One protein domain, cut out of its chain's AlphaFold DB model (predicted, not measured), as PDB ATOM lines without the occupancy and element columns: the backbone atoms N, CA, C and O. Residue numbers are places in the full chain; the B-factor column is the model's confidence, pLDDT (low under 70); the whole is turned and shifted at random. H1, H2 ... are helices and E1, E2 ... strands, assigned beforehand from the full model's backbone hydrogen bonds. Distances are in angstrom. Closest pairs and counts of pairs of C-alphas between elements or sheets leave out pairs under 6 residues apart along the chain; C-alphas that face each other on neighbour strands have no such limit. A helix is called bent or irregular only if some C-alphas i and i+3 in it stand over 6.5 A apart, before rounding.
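This is residues 29 to 124 of the 231 residues of an uncharacterized protein of Rheinheimera sp (UniProt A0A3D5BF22). Five helices make an elongated body, set in a ring in which each packs on the next: H1 on H6, H6 on H5, H5 on H3 at a steep tilt, and H3 on the short H2, whose start comes close to H1 again; H6 runs opposite to both H1 and H5. A small two-stranded ribbon of E1 and E2 lies at one end of the long axis, beside the last turns of H6, and the short H4 lies near H1. The printed part has 96 residues with six named helices and two named strands, in the order E1, H1, H2, H3, H4, H5, H6, E2; the sheet has the order E1 - E2 and is antiparallel. The class is mostly helix. The whole is compact, with a radius of gyration of the C-alphas of 12.8 A, and spans 44 by 25 by 22 A.

E1, residues 29 to 31, and E2, residues 119 to 123, are antiparallel neighbours at 122 degrees; N 30 and O 120, and N 120 and O 30, are within hydrogen-bond range, each pair at 2.9 A. H6, residues 108 to 118, joins E2 by a tight link of 0 residues; the closest C-alphas of E1 and H6, those of Leu 31 and Ala 118, are 5.9 A apart. H1, residues 36 to 48, touches H6 with residues 38 to 42 alone, closest at the C-alphas of Lys 38 and Leu 117, 6.4 A, with a shallow tilt of 20 degrees, opposite ways. H5, residues 91 to 102, forms a helical hairpin with H6, at a shallow tilt of 23 degrees, opposite ways; the C-alphas of Leu 97 and Glu 111 are closest, 6.4 A. H3, residues 63 to 72, touches H5 at a steep tilt of 49 degrees, opposite ways, with the C-alphas of Ala 65 and Ala 100 closest, 5.6 A. H2, residues 51 to 56, touches H3 at a steep tilt of 47 degrees, with the C-alphas of Leu 55 and Ala 66 closest, 5.0 A. H4, residues 75 to 79, is close to H1 but not clearly touching it: the C-alphas of Ile 39 and Leu 78 are closest, 6.8 A. H1 and H5 are apart. In H2, H3, H4 and H6 every O i to N i+4 pair is within hydrogen-bond range; in H1 it is 7 of 9 and in H5 7 of 8.

E1 begins at C-alpha 29, (37.742, -29.242, 12.809). H1 measures 19.3 A and is irregular: C-alphas 37 and 40 are 7.2 A apart. H3 measures 14.2 A, H5 16.1 A and H6 15.3 A. E2, 12.8 A long, ends at C-alpha 123, (43.641, -34.264, 8.289).

The two C-alphas farthest apart, those of Asp 60 and Leu 124, are 44.6 A apart. The printed part has no cut. The link from H4 to H5, 11 residues, is long. Mean pLDDT of the printed part is 82.2; residues 75 to 85 are under 70.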
ATOM      1  N   PRO A  29      37.394 -30.061  11.661       90.94
ATOM      2  CA  PRO A  29      37.742 -29.242  12.809       90.94
ATOM      3  C   PRO A  29      38.084 -30.150  13.993       90.94
ATOM      4  O   PRO A  29      37.281 -30.984  14.405       90.94
ATOM      5  N   ALA A  30      39.275 -29.971  14.553       88.38
ATOM      6  CA  ALA A  30      39.696 -30.628  15.777       88.38
ATOM      7  C   ALA A  30      40.043 -29.580  16.829       88.38
ATOM      8  O   ALA A  30      40.665 -28.557  16.530       88.38
ATOM      9  N   LEU A  31      39.652 -29.861  18.069       86.75
ATOM     10  CA  LEU A  31      40.010 -29.036  19.209       86.75
ATOM     11  C   LEU A  31      41.451 -29.336  19.621       86.75
ATOM     12  O   LEU A  31      41.889 -30.488  19.624       86.75
ATOM     13  N   GLY A  32      42.206 -28.288  19.919       85.25
ATOM     14  CA  GLY A  32      43.627 -28.385  20.198       85.25
ATOM     15  C   GLY A  32      44.111 -27.333  21.170       85.25
ATOM     16  O   GLY A  32      43.379 -26.794  21.998       85.25
ATOM     17  N   LYS A  33      45.392 -27.031  21.023       83.81
ATOM     18  CA  LYS A  33      46.075 -25.947  21.709       83.81
ATOM     19  C   LYS A  33      45.973 -24.669  20.876       83.81
ATOM     20  O   LYS A  33      46.188 -24.719  19.664       83.81
ATOM     21  N   ILE A  34      45.683 -23.522  21.506       83.06
ATOM     22  CA  ILE A  34      45.726 -22.217  20.820       83.06
ATOM     23  C   ILE A  34      47.145 -22.000  20.283       83.06
ATOM     24  O   ILE A  34      48.101 -21.859  21.045       83.06
ATOM     25  N   ARG A  35      47.299 -22.014  18.959       76.25
ATOM     26  CA  ARG A  35      48.611 -21.994  18.296       76.25
ATOM     27  C   ARG A  35      49.265 -20.609  18.351       76.25
ATOM     28  O   ARG A  35      48.596 -19.595  18.548       76.25
ATOM     29  N   LYS A  36      50.590 -20.562  18.153       76.56
ATOM     30  CA  LYS A  36      51.412 -19.336  18.220       76.56
ATOM     31  C   LYS A  36      50.876 -18.205  17.335       76.56
ATOM     32  O   LYS A  36      50.830 -17.052  17.757       76.56
ATOM     33  N   ASP A  37      50.415 -18.535  16.133       79.69
ATOM     34  CA  ASP A  37      49.833 -17.591  15.173       79.69
ATOM     35  C   ASP A  37      48.527 -16.941  15.668       79.69
ATOM     36  O   ASP A  37      48.120 -15.898  15.157       79.69
ATOM     37  N   LYS A  38      47.890 -17.517  16.694       84.06
ATOM     38  CA  LYS A  38      46.647 -17.037  17.309       84.06
ATOM     39  C   LYS A  38      46.852 -16.330  18.654       84.06
ATOM     40  O   LYS A  38      45.901 -15.749  19.169       84.06
ATOM     41  N   ILE A  39      48.073 -16.285  19.200       81.44
ATOM     42  CA  ILE A  39      48.346 -15.644  20.505       81.44
ATOM     43  C   ILE A  39      48.008 -14.148  20.487       81.44
ATOM     44  O   ILE A  39      47.411 -13.644  21.433       81.44
ATOM     45  N   LYS A  40      48.316 -13.429  19.399       83.25
ATOM     46  CA  LYS A  40      47.953 -12.003  19.276       83.25
ATOM     47  C   LYS A  40      46.438 -11.784  19.307       83.25
ATOM     48  O   LYS A  40      45.975 -10.816  19.900       83.25
ATOM     49  N   LEU A  41      45.671 -12.693  18.703       88.38
ATOM     50  CA  LEU A  41      44.207 -12.648  18.718       88.38
ATOM     51  C   LEU A  41      43.653 -12.949  20.111       88.38
ATOM     52  O   LEU A  41      42.690 -12.311  20.527       88.38
ATOM     53  N   LEU A  42      44.284 -13.870  20.843       86.75
ATOM     54  CA  LEU A  42      43.963 -14.140  22.243       86.75
ATOM     55  C   LEU A  42      44.252 -12.920  23.131       86.75
ATOM     56  O   LEU A  42      43.415 -12.541  23.940       86.75
ATOM     57  N   GLN A  43      45.406 -12.269  22.967       85.06
ATOM     58  CA  GLN A  43      45.758 -11.062  23.723       85.06
ATOM     59  C   GLN A  43      44.808  -9.895  23.427       85.06
ATOM     60  O   GLN A  43      44.360  -9.225  24.356       85.06
ATOM     61  N   ALA A  44      44.475  -9.676  22.150       87.81
ATOM     62  CA  ALA A  44      43.506  -8.663  21.744       87.81
ATOM     63  C   ALA A  44      42.126  -8.935  22.353       87.81
ATOM     64  O   ALA A  44      41.498  -8.021  22.877       87.81
ATOM     65  N   PHE A  45      41.694 -10.198  22.348       90.06
ATOM     66  CA  PHE A  45      40.459 -10.625  22.993       90.06
ATOM     67  C   PHE A  45      40.469 -10.350  24.499       90.06
ATOM     68  O   PHE A  45      39.570  -9.675  24.983       90.06
ATOM     69  N   ILE A  46      41.511 -10.783  25.220       88.19
ATOM     70  CA  ILE A  46      41.656 -10.549  26.667       88.19
ATOM     71  C   ILE A  46      41.582  -9.049  26.996       88.19
ATOM     72  O   ILE A  46      40.971  -8.671  27.995       88.19
ATOM     73  N   GLY A  47      42.209  -8.202  26.172       86.75
ATOM     74  CA  GLY A  47      42.169  -6.749  26.335       86.75
ATOM     75  C   GLY A  47      40.794  -6.147  26.038       86.75
ATOM     76  O   GLY A  47      40.322  -5.305  26.795       86.75
ATOM     77  N   ALA A  48      40.131  -6.596  24.970       89.94
ATOM     78  CA  ALA A  48      38.820  -6.094  24.562       89.94
ATOM     79  C   ALA A  48      37.707  -6.456  25.558       89.94
ATOM     80  O   ALA A  48      36.811  -5.651  25.793       89.94
ATOM     81  N   THR A  49      37.775  -7.644  26.164       88.69
ATOM     82  CA  THR A  49      36.776  -8.129  27.130       88.69
ATOM     83  C   THR A  49      37.093  -7.765  28.578       88.69
ATOM     84  O   THR A  49      36.323  -8.112  29.477       88.69
ATOM     85  N   GLN A  50      38.231  -7.093  28.815       89.50
ATOM     86  CA  GLN A  50      38.775  -6.805  30.147       89.50
ATOM     87  C   GLN A  50      38.817  -8.061  31.034       89.50
ATOM     88  O   GLN A  50      38.585  -8.013  32.243       89.50
ATOM     89  N   LEU A  51      39.100  -9.221  30.425       87.88
ATOM     90  CA  LEU A  51      38.971 -10.516  31.093       87.88
ATOM     91  C   LEU A  51      39.855 -10.597  32.343       87.88
ATOM     92  O   LEU A  51      39.438 -11.141  33.356       87.88
ATOM     93  N   ARG A  52      41.055 -10.008  32.312       86.44
ATOM     94  CA  ARG A  52      41.947  -9.983  33.483       86.44
ATOM     95  C   ARG A  52      41.349  -9.237  34.669       86.44
ATOM     96  O   ARG A  52      41.459  -9.724  35.789       86.44
ATOM     97  N   ASP A  53      40.695  -8.110  34.421       88.25
ATOM     98  CA  ASP A  53      40.107  -7.290  35.481       88.25
ATOM     99  C   ASP A  53      38.876  -7.983  36.078       88.25
ATOM    100  O   ASP A  53      38.695  -7.994  37.297       88.25
ATOM    101  N   ARG A  54      38.079  -8.655  35.234       89.50
ATOM    102  CA  ARG A  54      36.966  -9.520  35.666       89.50
ATOM    103  C   ARG A  54      37.426 -10.687  36.529       89.50
ATOM    104  O   ARG A  54      36.804 -10.961  37.548       89.50
ATOM    105  N   LEU A  55      38.515 -11.352  36.148       88.12
ATOM    106  CA  LEU A  55      39.081 -12.451  36.933       88.12
ATOM    107  C   LEU A  55      39.656 -11.956  38.267       88.12
ATOM    108  O   LEU A  55      39.485 -12.621  39.283       88.12
ATOM    109  N   ALA A  56      40.296 -10.781  38.286       88.25
ATOM    110  CA  ALA A  56      40.819 -10.173  39.510       88.25
ATOM    111  C   ALA A  56      39.712  -9.692  40.465       88.25
ATOM    112  O   ALA A  56      39.917  -9.669  41.677       88.25
ATOM    113  N   SER A  57      38.544  -9.334  39.925       89.38
ATOM    114  CA  SER A  57      37.384  -8.827  40.675       89.38
ATOM    115  C   SER A  57      36.312  -9.896  40.928       89.38
ATOM    116  O   SER A  57      35.165  -9.558  41.218       89.38
ATOM    117  N   ALA A  58      36.661 -11.176  40.772       89.56
ATOM    118  CA  ALA A  58      35.742 -12.294  40.942       89.56
ATOM    119  C   ALA A  58      35.166 -12.353  42.368       89.56
ATOM    120  O   ALA A  58      35.872 -12.106  43.346       89.56
ATOM    121  N   THR A  59      33.889 -12.716  42.491       90.69
ATOM    122  CA  THR A  59      33.242 -12.931  43.796       90.69
ATOM    123  C   THR A  59      33.782 -14.186  44.491       90.69
ATOM    124  O   THR A  59      34.355 -15.066  43.848       90.69
ATOM    125  N   ASP A  60      33.519 -14.339  45.794       87.50
ATOM    126  CA  ASP A  60      33.918 -15.535  46.563       87.50
ATOM    127  C   ASP A  60      33.428 -16.844  45.913       87.50
ATOM    128  O   ASP A  60      34.138 -17.847  45.868       87.50
ATOM    129  N   THR A  61      32.227 -16.825  45.327       85.00
ATOM    130  CA  THR A  61      31.637 -17.965  44.603       85.00
ATOM    131  C   THR A  61      32.291 -18.253  43.246       85.00
ATOM    132  O   THR A  61      32.121 -19.342  42.706       85.00
ATOM    133  N   GLN A  62      33.041 -17.299  42.691       88.81
ATOM    134  CA  GLN A  62      33.709 -17.376  41.387       88.81
ATOM    135  C   GLN A  62      35.218 -17.647  41.510       88.81
ATOM    136  O   GLN A  62      35.861 -18.016  40.529       88.81
ATOM    137  N   GLN A  63      35.794 -17.488  42.702       85.75
ATOM    138  CA  GLN A  63      37.235 -17.362  42.926       85.75
ATOM    139  C   GLN A  63      38.061 -18.564  42.430       85.75
ATOM    140  O   GLN A  63      39.116 -18.382  41.826       85.75
ATOM    141  N   ALA A  64      37.561 -19.792  42.609       83.62
ATOM    142  CA  ALA A  64      38.238 -21.006  42.139       83.62
ATOM    143  C   ALA A  64      38.289 -21.103  40.600       83.62
ATOM    144  O   ALA A  64      39.332 -21.417  40.019       83.62
ATOM    145  N   ALA A  65      37.175 -20.785  39.930       84.06
ATOM    146  CA  ALA A  65      37.116 -20.733  38.471       84.06
ATOM    147  C   ALA A  65      37.973 -19.576  37.932       84.06
ATOM    148  O   ALA A  65      38.713 -19.753  36.965       84.06
ATOM    149  N   ALA A  66      37.942 -18.421  38.603       85.88
ATOM    150  CA  ALA A  66      38.737 -17.257  38.236       85.88
ATOM    151  C   ALA A  66      40.242 -17.537  38.307       85.88
ATOM    152  O   ALA A  66      40.959 -17.226  37.357       85.88
ATOM    153  N   ALA A  67      40.716 -18.171  39.384       84.38
ATOM    154  CA  ALA A  67      42.118 -18.555  39.535       84.38
ATOM    155  C   ALA A  67      42.576 -19.488  38.403       84.38
ATOM    156  O   ALA A  67      43.619 -19.256  37.793       84.38
ATOM    157  N   SER A  68      41.751 -20.479  38.063       81.19
ATOM    158  CA  SER A  68      42.067 -21.465  37.024       81.19
ATOM    159  C   SER A  68      42.135 -20.842  35.624       81.19
ATOM    160  O   SER A  68      43.045 -21.132  34.845       81.19
ATOM    161  N   VAL A  69      41.203 -19.940  35.289       83.06
ATOM    162  CA  VAL A  69      41.244 -19.214  34.009       83.06
ATOM    163  C   VAL A  69      42.406 -18.219  33.984       83.06
ATOM    164  O   VAL A  69      43.079 -18.106  32.961       83.06
ATOM    165  N   ALA A  70      42.677 -17.520  35.092       82.62
ATOM    166  CA  ALA A  70      43.780 -16.566  35.198       82.62
ATOM    167  C   ALA A  70      45.147 -17.231  34.984       82.62
ATOM    168  O   ALA A  70      45.993 -16.670  34.282       82.62
ATOM    169  N   GLU A  71      45.339 -18.433  35.530       78.94
ATOM    170  CA  GLU A  71      46.514 -19.270  35.279       78.94
ATOM    171  C   GLU A  71      46.613 -19.645  33.793       78.94
ATOM    172  O   GLU A  71      47.645 -19.414  33.162       78.94
ATOM    173  N   ALA A  72      45.517 -20.102  33.181       75.00
ATOM    174  CA  ALA A  72      45.499 -20.490  31.770       75.00
ATOM    175  C   ALA A  72      45.822 -19.335  30.794       75.00
ATOM    176  O   ALA A  72      46.357 -19.578  29.708       75.00
ATOM    177  N   ILE A  73      45.513 -18.081  31.156       78.06
ATOM    178  CA  ILE A  73      45.751 -16.888  30.318       78.06
ATOM    179  C   ILE A  73      46.954 -16.040  30.763       78.06
ATOM    180  O   ILE A  73      47.114 -14.891  30.313       78.06
ATOM    181  N   GLN A  74      47.784 -16.560  31.668       74.50
ATOM    182  CA  GLN A  74      48.859 -15.784  32.271       74.50
ATOM    183  C   GLN A  74      49.845 -15.281  31.196       74.50
ATOM    184  O   GLN A  74      50.315 -16.058  30.363       74.50
ATOM    185  N   PRO A  75      50.205 -13.983  31.187       65.06
ATOM    186  CA  PRO A  75      51.035 -13.407  30.127       65.06
ATOM    187  C   PRO A  75      52.410 -14.067  29.979       65.06
ATOM    188  O   PRO A  75      52.914 -14.129  28.864       65.06
ATOM    189  N   ALA A  76      52.995 -14.579  31.066       64.31
ATOM    190  CA  ALA A  76      54.265 -15.304  31.027       64.31
ATOM    191  C   ALA A  76      54.161 -16.603  30.209       64.31
ATOM    192  O   ALA A  76      55.059 -16.904  29.428       64.31
ATOM    193  N   TYR A  77      53.040 -17.317  30.317       63.91
ATOM    194  CA  TYR A  77      52.748 -18.506  29.517       63.91
ATOM    195  C   TYR A  77      52.438 -18.159  28.063       63.91
ATOM    196  O   TYR A  77      52.924 -18.820  27.154       63.91
ATOM    197  N   LEU A  78      51.732 -17.050  27.831       60.97
ATOM    198  CA  LEU A  78      51.465 -16.555  26.478       60.97
ATOM    199  C   LEU A  78      52.715 -16.007  25.764       60.97
ATOM    200  O   LEU A  78      52.734 -15.957  24.536       60.97
ATOM    201  N   ALA A  79      53.727 -15.556  26.510       57.00
ATOM    202  CA  ALA A  79      54.984 -15.025  25.979       57.00
ATOM    203  C   ALA A  79      56.071 -16.100  25.829       57.00
ATOM    204  O   ALA A  79      56.920 -15.992  24.944       57.00
ATOM    205  N   ALA A  80      56.052 -17.134  26.673       56.66
ATOM    206  CA  ALA A  80      56.920 -18.289  26.536       56.66
ATOM    207  C   ALA A  80      56.408 -19.153  25.377       56.66
ATOM    208  O   ALA A  80      55.484 -19.949  25.525       56.66
ATOM    209  N   GLU A  81      57.006 -18.965  24.203       53.69
ATOM    210  CA  GLU A  81      56.553 -19.515  22.918       53.69
ATOM    211  C   GLU A  81      56.399 -21.052  22.879       53.69
ATOM    212  O   GLU A  81      55.797 -21.577  21.941       53.69
ATOM    213  N   GLU A  82      56.895 -21.772  23.891       50.09
ATOM    214  CA  GLU A  82      56.938 -23.236  23.942       50.09
ATOM    215  C   GLU A  82      56.092 -23.867  25.069       50.09
ATOM    216  O   GLU A  82      55.592 -24.981  24.889       50.09
ATOM    217  N   THR A  83      55.851 -23.196  26.205       46.84
ATOM    218  CA  THR A  83      55.456 -23.909  27.439       46.84
ATOM    219  C   THR A  83      53.961 -23.969  27.737       46.84
ATOM    220  O   THR A  83      53.499 -25.051  28.082       46.84
ATOM    221  N   PHE A  84      53.150 -22.925  27.539       51.06
ATOM    222  CA  PHE A  84      51.710 -23.020  27.838       51.06
ATOM    223  C   PHE A  84      50.865 -22.103  26.951       51.06
ATOM    224  O   PHE A  84      50.920 -20.884  27.024       51.06
ATOM    225  N   SER A  85      50.011 -22.709  26.137       56.72
ATOM    226  CA  SER A  85      48.830 -22.031  25.608       56.72
ATOM    227  C   SER A  85      47.635 -22.928  25.871       56.72
ATOM    228  O   SER A  85      47.798 -24.146  25.971       56.72
ATOM    229  N   ILE A  86      46.469 -22.313  26.066       70.56
ATOM    230  CA  ILE A  86      45.230 -22.983  26.469       70.56
ATOM    231  C   ILE A  86      45.019 -24.219  25.581       70.56
ATOM    232  O   ILE A  86      44.774 -24.095  24.376       70.56
ATOM    233  N   ASN A  87      45.195 -25.408  26.163       74.00
ATOM    234  CA  ASN A  87      45.045 -26.676  25.465       74.00
ATOM    235  C   ASN A  87      43.636 -27.204  25.682       74.00
ATOM    236  O   ASN A  87      43.400 -27.982  26.597       74.00
ATOM    237  N   LEU A  88      42.706 -26.788  24.830       81.12
ATOM    238  CA  LEU A  88      41.312 -27.209  24.931       81.12
ATOM    239  C   LEU A  88      41.087 -28.661  24.495       81.12
ATOM    240  O   LEU A  88      39.993 -29.179  24.680       81.12
ATOM    241  N   ALA A  89      42.106 -29.347  23.962       76.25
ATOM    242  CA  ALA A  89      42.047 -30.801  23.811       76.25
ATOM    243  C   ALA A  89      42.126 -31.543  25.155       76.25
ATOM    244  O   ALA A  89      41.746 -32.709  25.215       76.25
ATOM    245  N   ASP A  90      42.623 -30.896  26.214       80.12
ATOM    246  CA  ASP A  90      42.571 -31.442  27.566       80.12
ATOM    247  C   ASP A  90      41.160 -31.225  28.149       80.12
ATOM    248  O   ASP A  90      40.743 -30.070  28.314       80.12
ATOM    249  N   PRO A  91      40.415 -32.296  28.488       80.06
ATOM    250  CA  PRO A  91      39.076 -32.177  29.058       80.06
ATOM    251  C   PRO A  91      39.030 -31.353  30.347       80.06
ATOM    252  O   PRO A  91      38.016 -30.712  30.614       80.06
ATOM    253  N   GLN A  92      40.108 -31.345  31.141       78.69
ATOM    254  CA  GLN A  92      40.174 -30.541  32.360       78.69
ATOM    255  C   GLN A  92      40.188 -29.055  32.013       78.69
ATOM    256  O   GLN A  92      39.376 -28.299  32.541       78.69
ATOM    257  N   VAL A  93      41.036 -28.646  31.065       76.25
ATOM    258  CA  VAL A  93      41.146 -27.250  30.615       76.25
ATOM    259  C   VAL A  93      39.875 -26.800  29.891       76.25
ATOM    260  O   VAL A  93      39.411 -25.682  30.105       76.25
ATOM    261  N   ALA A  94      39.261 -27.670  29.086       77.56
ATOM    262  CA  ALA A  94      37.953 -27.401  28.491       77.56
ATOM    263  C   ALA A  94      36.862 -27.219  29.567       77.56
ATOM    264  O   ALA A  94      36.056 -26.293  29.490       77.56
ATOM    265  N   GLY A  95      36.887 -28.046  30.617       81.06
ATOM    266  CA  GLY A  95      35.986 -27.937  31.764       81.06
ATOM    267  C   GLY A  95      36.145 -26.637  32.557       81.06
ATOM    268  O   GLY A  95      35.166 -26.159  33.133       81.06
ATOM    269  N   LEU A  96      37.334 -26.020  32.551       83.81
ATOM    270  CA  LEU A  96      37.559 -24.707  33.170       83.81
ATOM    271  C   LEU A  96      36.782 -23.596  32.457       83.81
ATOM    272  O   LEU A  96      36.196 -22.752  33.131       83.81
ATOM    273  N   LEU A  97      36.740 -23.603  31.118       83.56
ATOM    274  CA  LEU A  97      35.971 -22.612  30.353       83.56
ATOM    275  C   LEU A  97      34.470 -22.760  30.607       83.56
ATOM    276  O   LEU A  97      33.819 -21.777  30.956       83.56
ATOM    277  N   ALA A  98      33.952 -23.987  30.539       84.88
ATOM    278  CA  ALA A  98      32.545 -24.263  30.822       84.88
ATOM    279  C   ALA A  98      32.159 -23.860  32.258       84.88
ATOM    280  O   ALA A  98      31.092 -23.295  32.499       84.88
ATOM    281  N   SER A  99      33.054 -24.104  33.222       85.38
ATOM    282  CA  SER A  99      32.860 -23.699  34.620       85.38
ATOM    283  C   SER A  99      32.907 -22.182  34.791       85.38
ATOM    284  O   SER A  99      32.130 -21.625  35.558       85.38
ATOM    285  N   ALA A 100      33.777 -21.486  34.061       86.25
ATOM    286  CA  ALA A 100      33.811 -20.030  34.060       86.25
ATOM    287  C   ALA A 100      32.539 -19.426  33.445       86.25
ATOM    288  O   ALA A 100      32.043 -18.416  33.945       86.25
ATOM    289  N   VAL A 101      31.964 -20.057  32.419       89.50
ATOM    290  CA  VAL A 101      30.662 -19.651  31.870       89.50
ATOM    291  C   VAL A 101      29.538 -19.876  32.878       89.50
ATOM    292  O   VAL A 101      28.722 -18.980  33.092       89.50
ATOM    293  N   SER A 102      29.509 -21.027  33.557       88.19
ATOM    294  CA  SER A 102      28.432 -21.354  34.502       88.19
ATOM    295  C   SER A 102      28.368 -20.408  35.707       88.19
ATOM    296  O   SER A 102      27.277 -20.123  36.201       88.19
ATOM    297  N   VAL A 103      29.510 -19.870  36.144       88.62
ATOM    298  CA  VAL A 103      29.581 -18.873  37.226       88.62
ATOM    299  C   VAL A 103      29.515 -17.421  36.727       88.62
ATOM    300  O   VAL A 103      29.660 -16.494  37.524       88.62
ATOM    301  N   GLY A 104      29.308 -17.200  35.425       87.50
ATOM    302  CA  GLY A 104      29.187 -15.870  34.816       87.50
ATOM    303  C   GLY A 104      30.505 -15.101  34.662       87.50
ATOM    304  O   GLY A 104      30.484 -13.899  34.409       87.50
ATOM    305  N   LEU A 105      31.653 -15.770  34.812       89.31
ATOM    306  CA  LEU A 105      32.978 -15.191  34.566       89.31
ATOM    307  C   LEU A 105      33.326 -15.108  33.085       89.31
ATOM    308  O   LEU A 105      34.190 -14.308  32.739       89.31
ATOM    309  N   LEU A 106      32.695 -15.912  32.232       90.38
ATOM    310  CA  LEU A 106      32.760 -15.847  30.774       90.38
ATOM    311  C   LEU A 106      31.341 -15.863  30.204       90.38
ATOM    312  O   LEU A 106      30.432 -16.458  30.774       90.38
ATOM    313  N   THR A 107      31.147 -15.220  29.062       91.25
ATOM    314  CA  THR A 107      29.937 -15.392  28.254       91.25
ATOM    315  C   THR A 107      30.089 -16.597  27.321       91.25
ATOM    316  O   THR A 107      31.203 -17.023  27.010       91.25
ATOM    317  N   ALA A 108      28.974 -17.124  26.815       89.69
ATOM    318  CA  ALA A 108      29.004 -18.199  25.821       89.69
ATOM    319  C   ALA A 108      29.712 -17.774  24.515       89.69
ATOM    320  O   ALA A 108      30.362 -18.582  23.859       89.69
ATOM    321  N   GLU A 109      29.619 -16.499  24.127       91.62
ATOM    322  CA  GLU A 109      30.321 -15.971  22.948       91.62
ATOM    323  C   GLU A 109      31.840 -15.953  23.150       91.62
ATOM    324  O   GLU A 109      32.599 -16.316  22.251       91.62
ATOM    325  N   GLU A 110      32.284 -15.582  24.349       90.75
ATOM    326  CA  GLU A 110      33.692 -15.591  24.743       90.75
ATOM    327  C   GLU A 110      34.276 -17.005  24.769       90.75
ATOM    328  O   GLU A 110      35.371 -17.231  24.252       90.75
ATOM    329  N   GLU A 111      33.531 -17.969  25.312       89.81
ATOM    330  CA  GLU A 111      33.893 -19.387  25.261       89.81
ATOM    331  C   GLU A 111      34.019 -19.873  23.812       89.81
ATOM    332  O   GLU A 111      35.055 -20.425  23.430       89.81
ATOM    333  N   ASN A 112      33.016 -19.599  22.973       91.00
ATOM    334  CA  ASN A 112      33.030 -19.980  21.561       91.00
ATOM    335  C   ASN A 112      34.209 -19.362  20.800       91.00
ATOM    336  O   ASN A 112      34.806 -20.016  19.943       91.00
ATOM    337  N   TYR A 113      34.583 -18.122  21.121       91.19
ATOM    338  CA  TYR A 113      35.751 -17.479  20.527       91.19
ATOM    339  C   TYR A 113      37.053 -18.194  20.917       91.19
ATOM    340  O   TYR A 113      37.880 -18.484  20.050       91.19
ATOM    341  N   LEU A 114      37.228 -18.541  22.198       88.62
ATOM    342  CA  LEU A 114      38.394 -19.292  22.677       88.62
ATOM    343  C   LEU A 114      38.472 -20.694  22.054       88.62
ATOM    344  O   LEU A 114      39.546 -21.107  21.608       88.62
ATOM    345  N   ILE A 115      37.336 -21.388  21.941       89.44
ATOM    346  CA  ILE A 115      37.218 -22.664  21.218       89.44
ATOM    347  C   ILE A 115      37.613 -22.482  19.750       89.44
ATOM    348  O   ILE A 115      38.402 -23.266  19.219       89.44
ATOM    349  N   GLY A 116      37.141 -21.419  19.096       90.44
ATOM    350  CA  GLY A 116      37.495 -21.085  17.719       90.44
ATOM    351  C   GLY A 116      38.996 -20.853  17.520       90.44
ATOM    352  O   GLY A 116      39.567 -21.336  16.544       90.44
ATOM    353  N   LEU A 117      39.667 -20.181  18.464       89.44
ATOM    354  CA  LEU A 117      41.123 -19.983  18.427       89.44
ATOM    355  C   LEU A 117      41.916 -21.285  18.605       89.44
ATOM    356  O   LEU A 117      43.026 -21.408  18.079       89.44
ATOM    357  N   ALA A 118      41.370 -22.235  19.362       87.25
ATOM    358  CA  ALA A 118      41.979 -23.537  19.619       87.25
ATOM    359  C   ALA A 118      41.649 -24.587  18.547       87.25
ATOM    360  O   ALA A 118      42.279 -25.645  18.504       87.25
ATOM    361  N   THR A 119      40.663 -24.311  17.694       89.75
ATOM    362  CA  THR A 119      40.227 -25.222  16.639       89.75
ATOM    363  C   THR A 119      41.160 -25.127  15.437       89.75
ATOM    364  O   THR A 119      41.497 -24.043  14.955       89.75
ATOM    365  N   TYR A 120      41.581 -26.276  14.919       86.88
ATOM    366  CA  TYR A 120      42.427 -26.362  13.736       86.88
ATOM    367  C   TYR A 120      41.919 -27.430  12.764       86.88
ATOM    368  O   TYR A 120      41.271 -28.387  13.185       86.88
ATOM    369  N   PRO A 121      42.210 -27.294  11.457       89.06
ATOM    370  CA  PRO A 121      41.907 -28.344  10.498       89.06
ATOM    371  C   PRO A 121      42.856 -29.528  10.724       89.06
ATOM    372  O   PRO A 121      44.066 -29.414  10.518       89.06
ATOM    373  N   ARG A 122      42.311 -30.668  11.148       89.44
ATOM    374  CA  ARG A 122      43.016 -31.947  11.259       89.44
ATOM    375  C   ARG A 122      42.761 -32.769  10.006       89.44
ATOM    376  O   ARG A 122      41.617 -32.896   9.586       89.44
ATOM    377  N   GLN A 123      43.808 -33.341   9.414       91.06
ATOM    378  CA  GLN A 123      43.641 -34.264   8.289       91.06
ATOM    379  C   GLN A 123      42.873 -35.512   8.728       91.06
ATOM    380  O   GLN A 123      43.209 -36.121   9.740       91.06
ATOM    381  N   LEU A 124      41.872 -35.898   7.938       92.50
ATOM    382  CA  LEU A 124      41.059 -37.092   8.191       92.50
ATOM    383  C   LEU A 124      41.811 -38.393   7.877       92.50
ATOM    384  O   LEU A 124      41.552 -39.422   8.493       92.50
TER     385      LEU A 124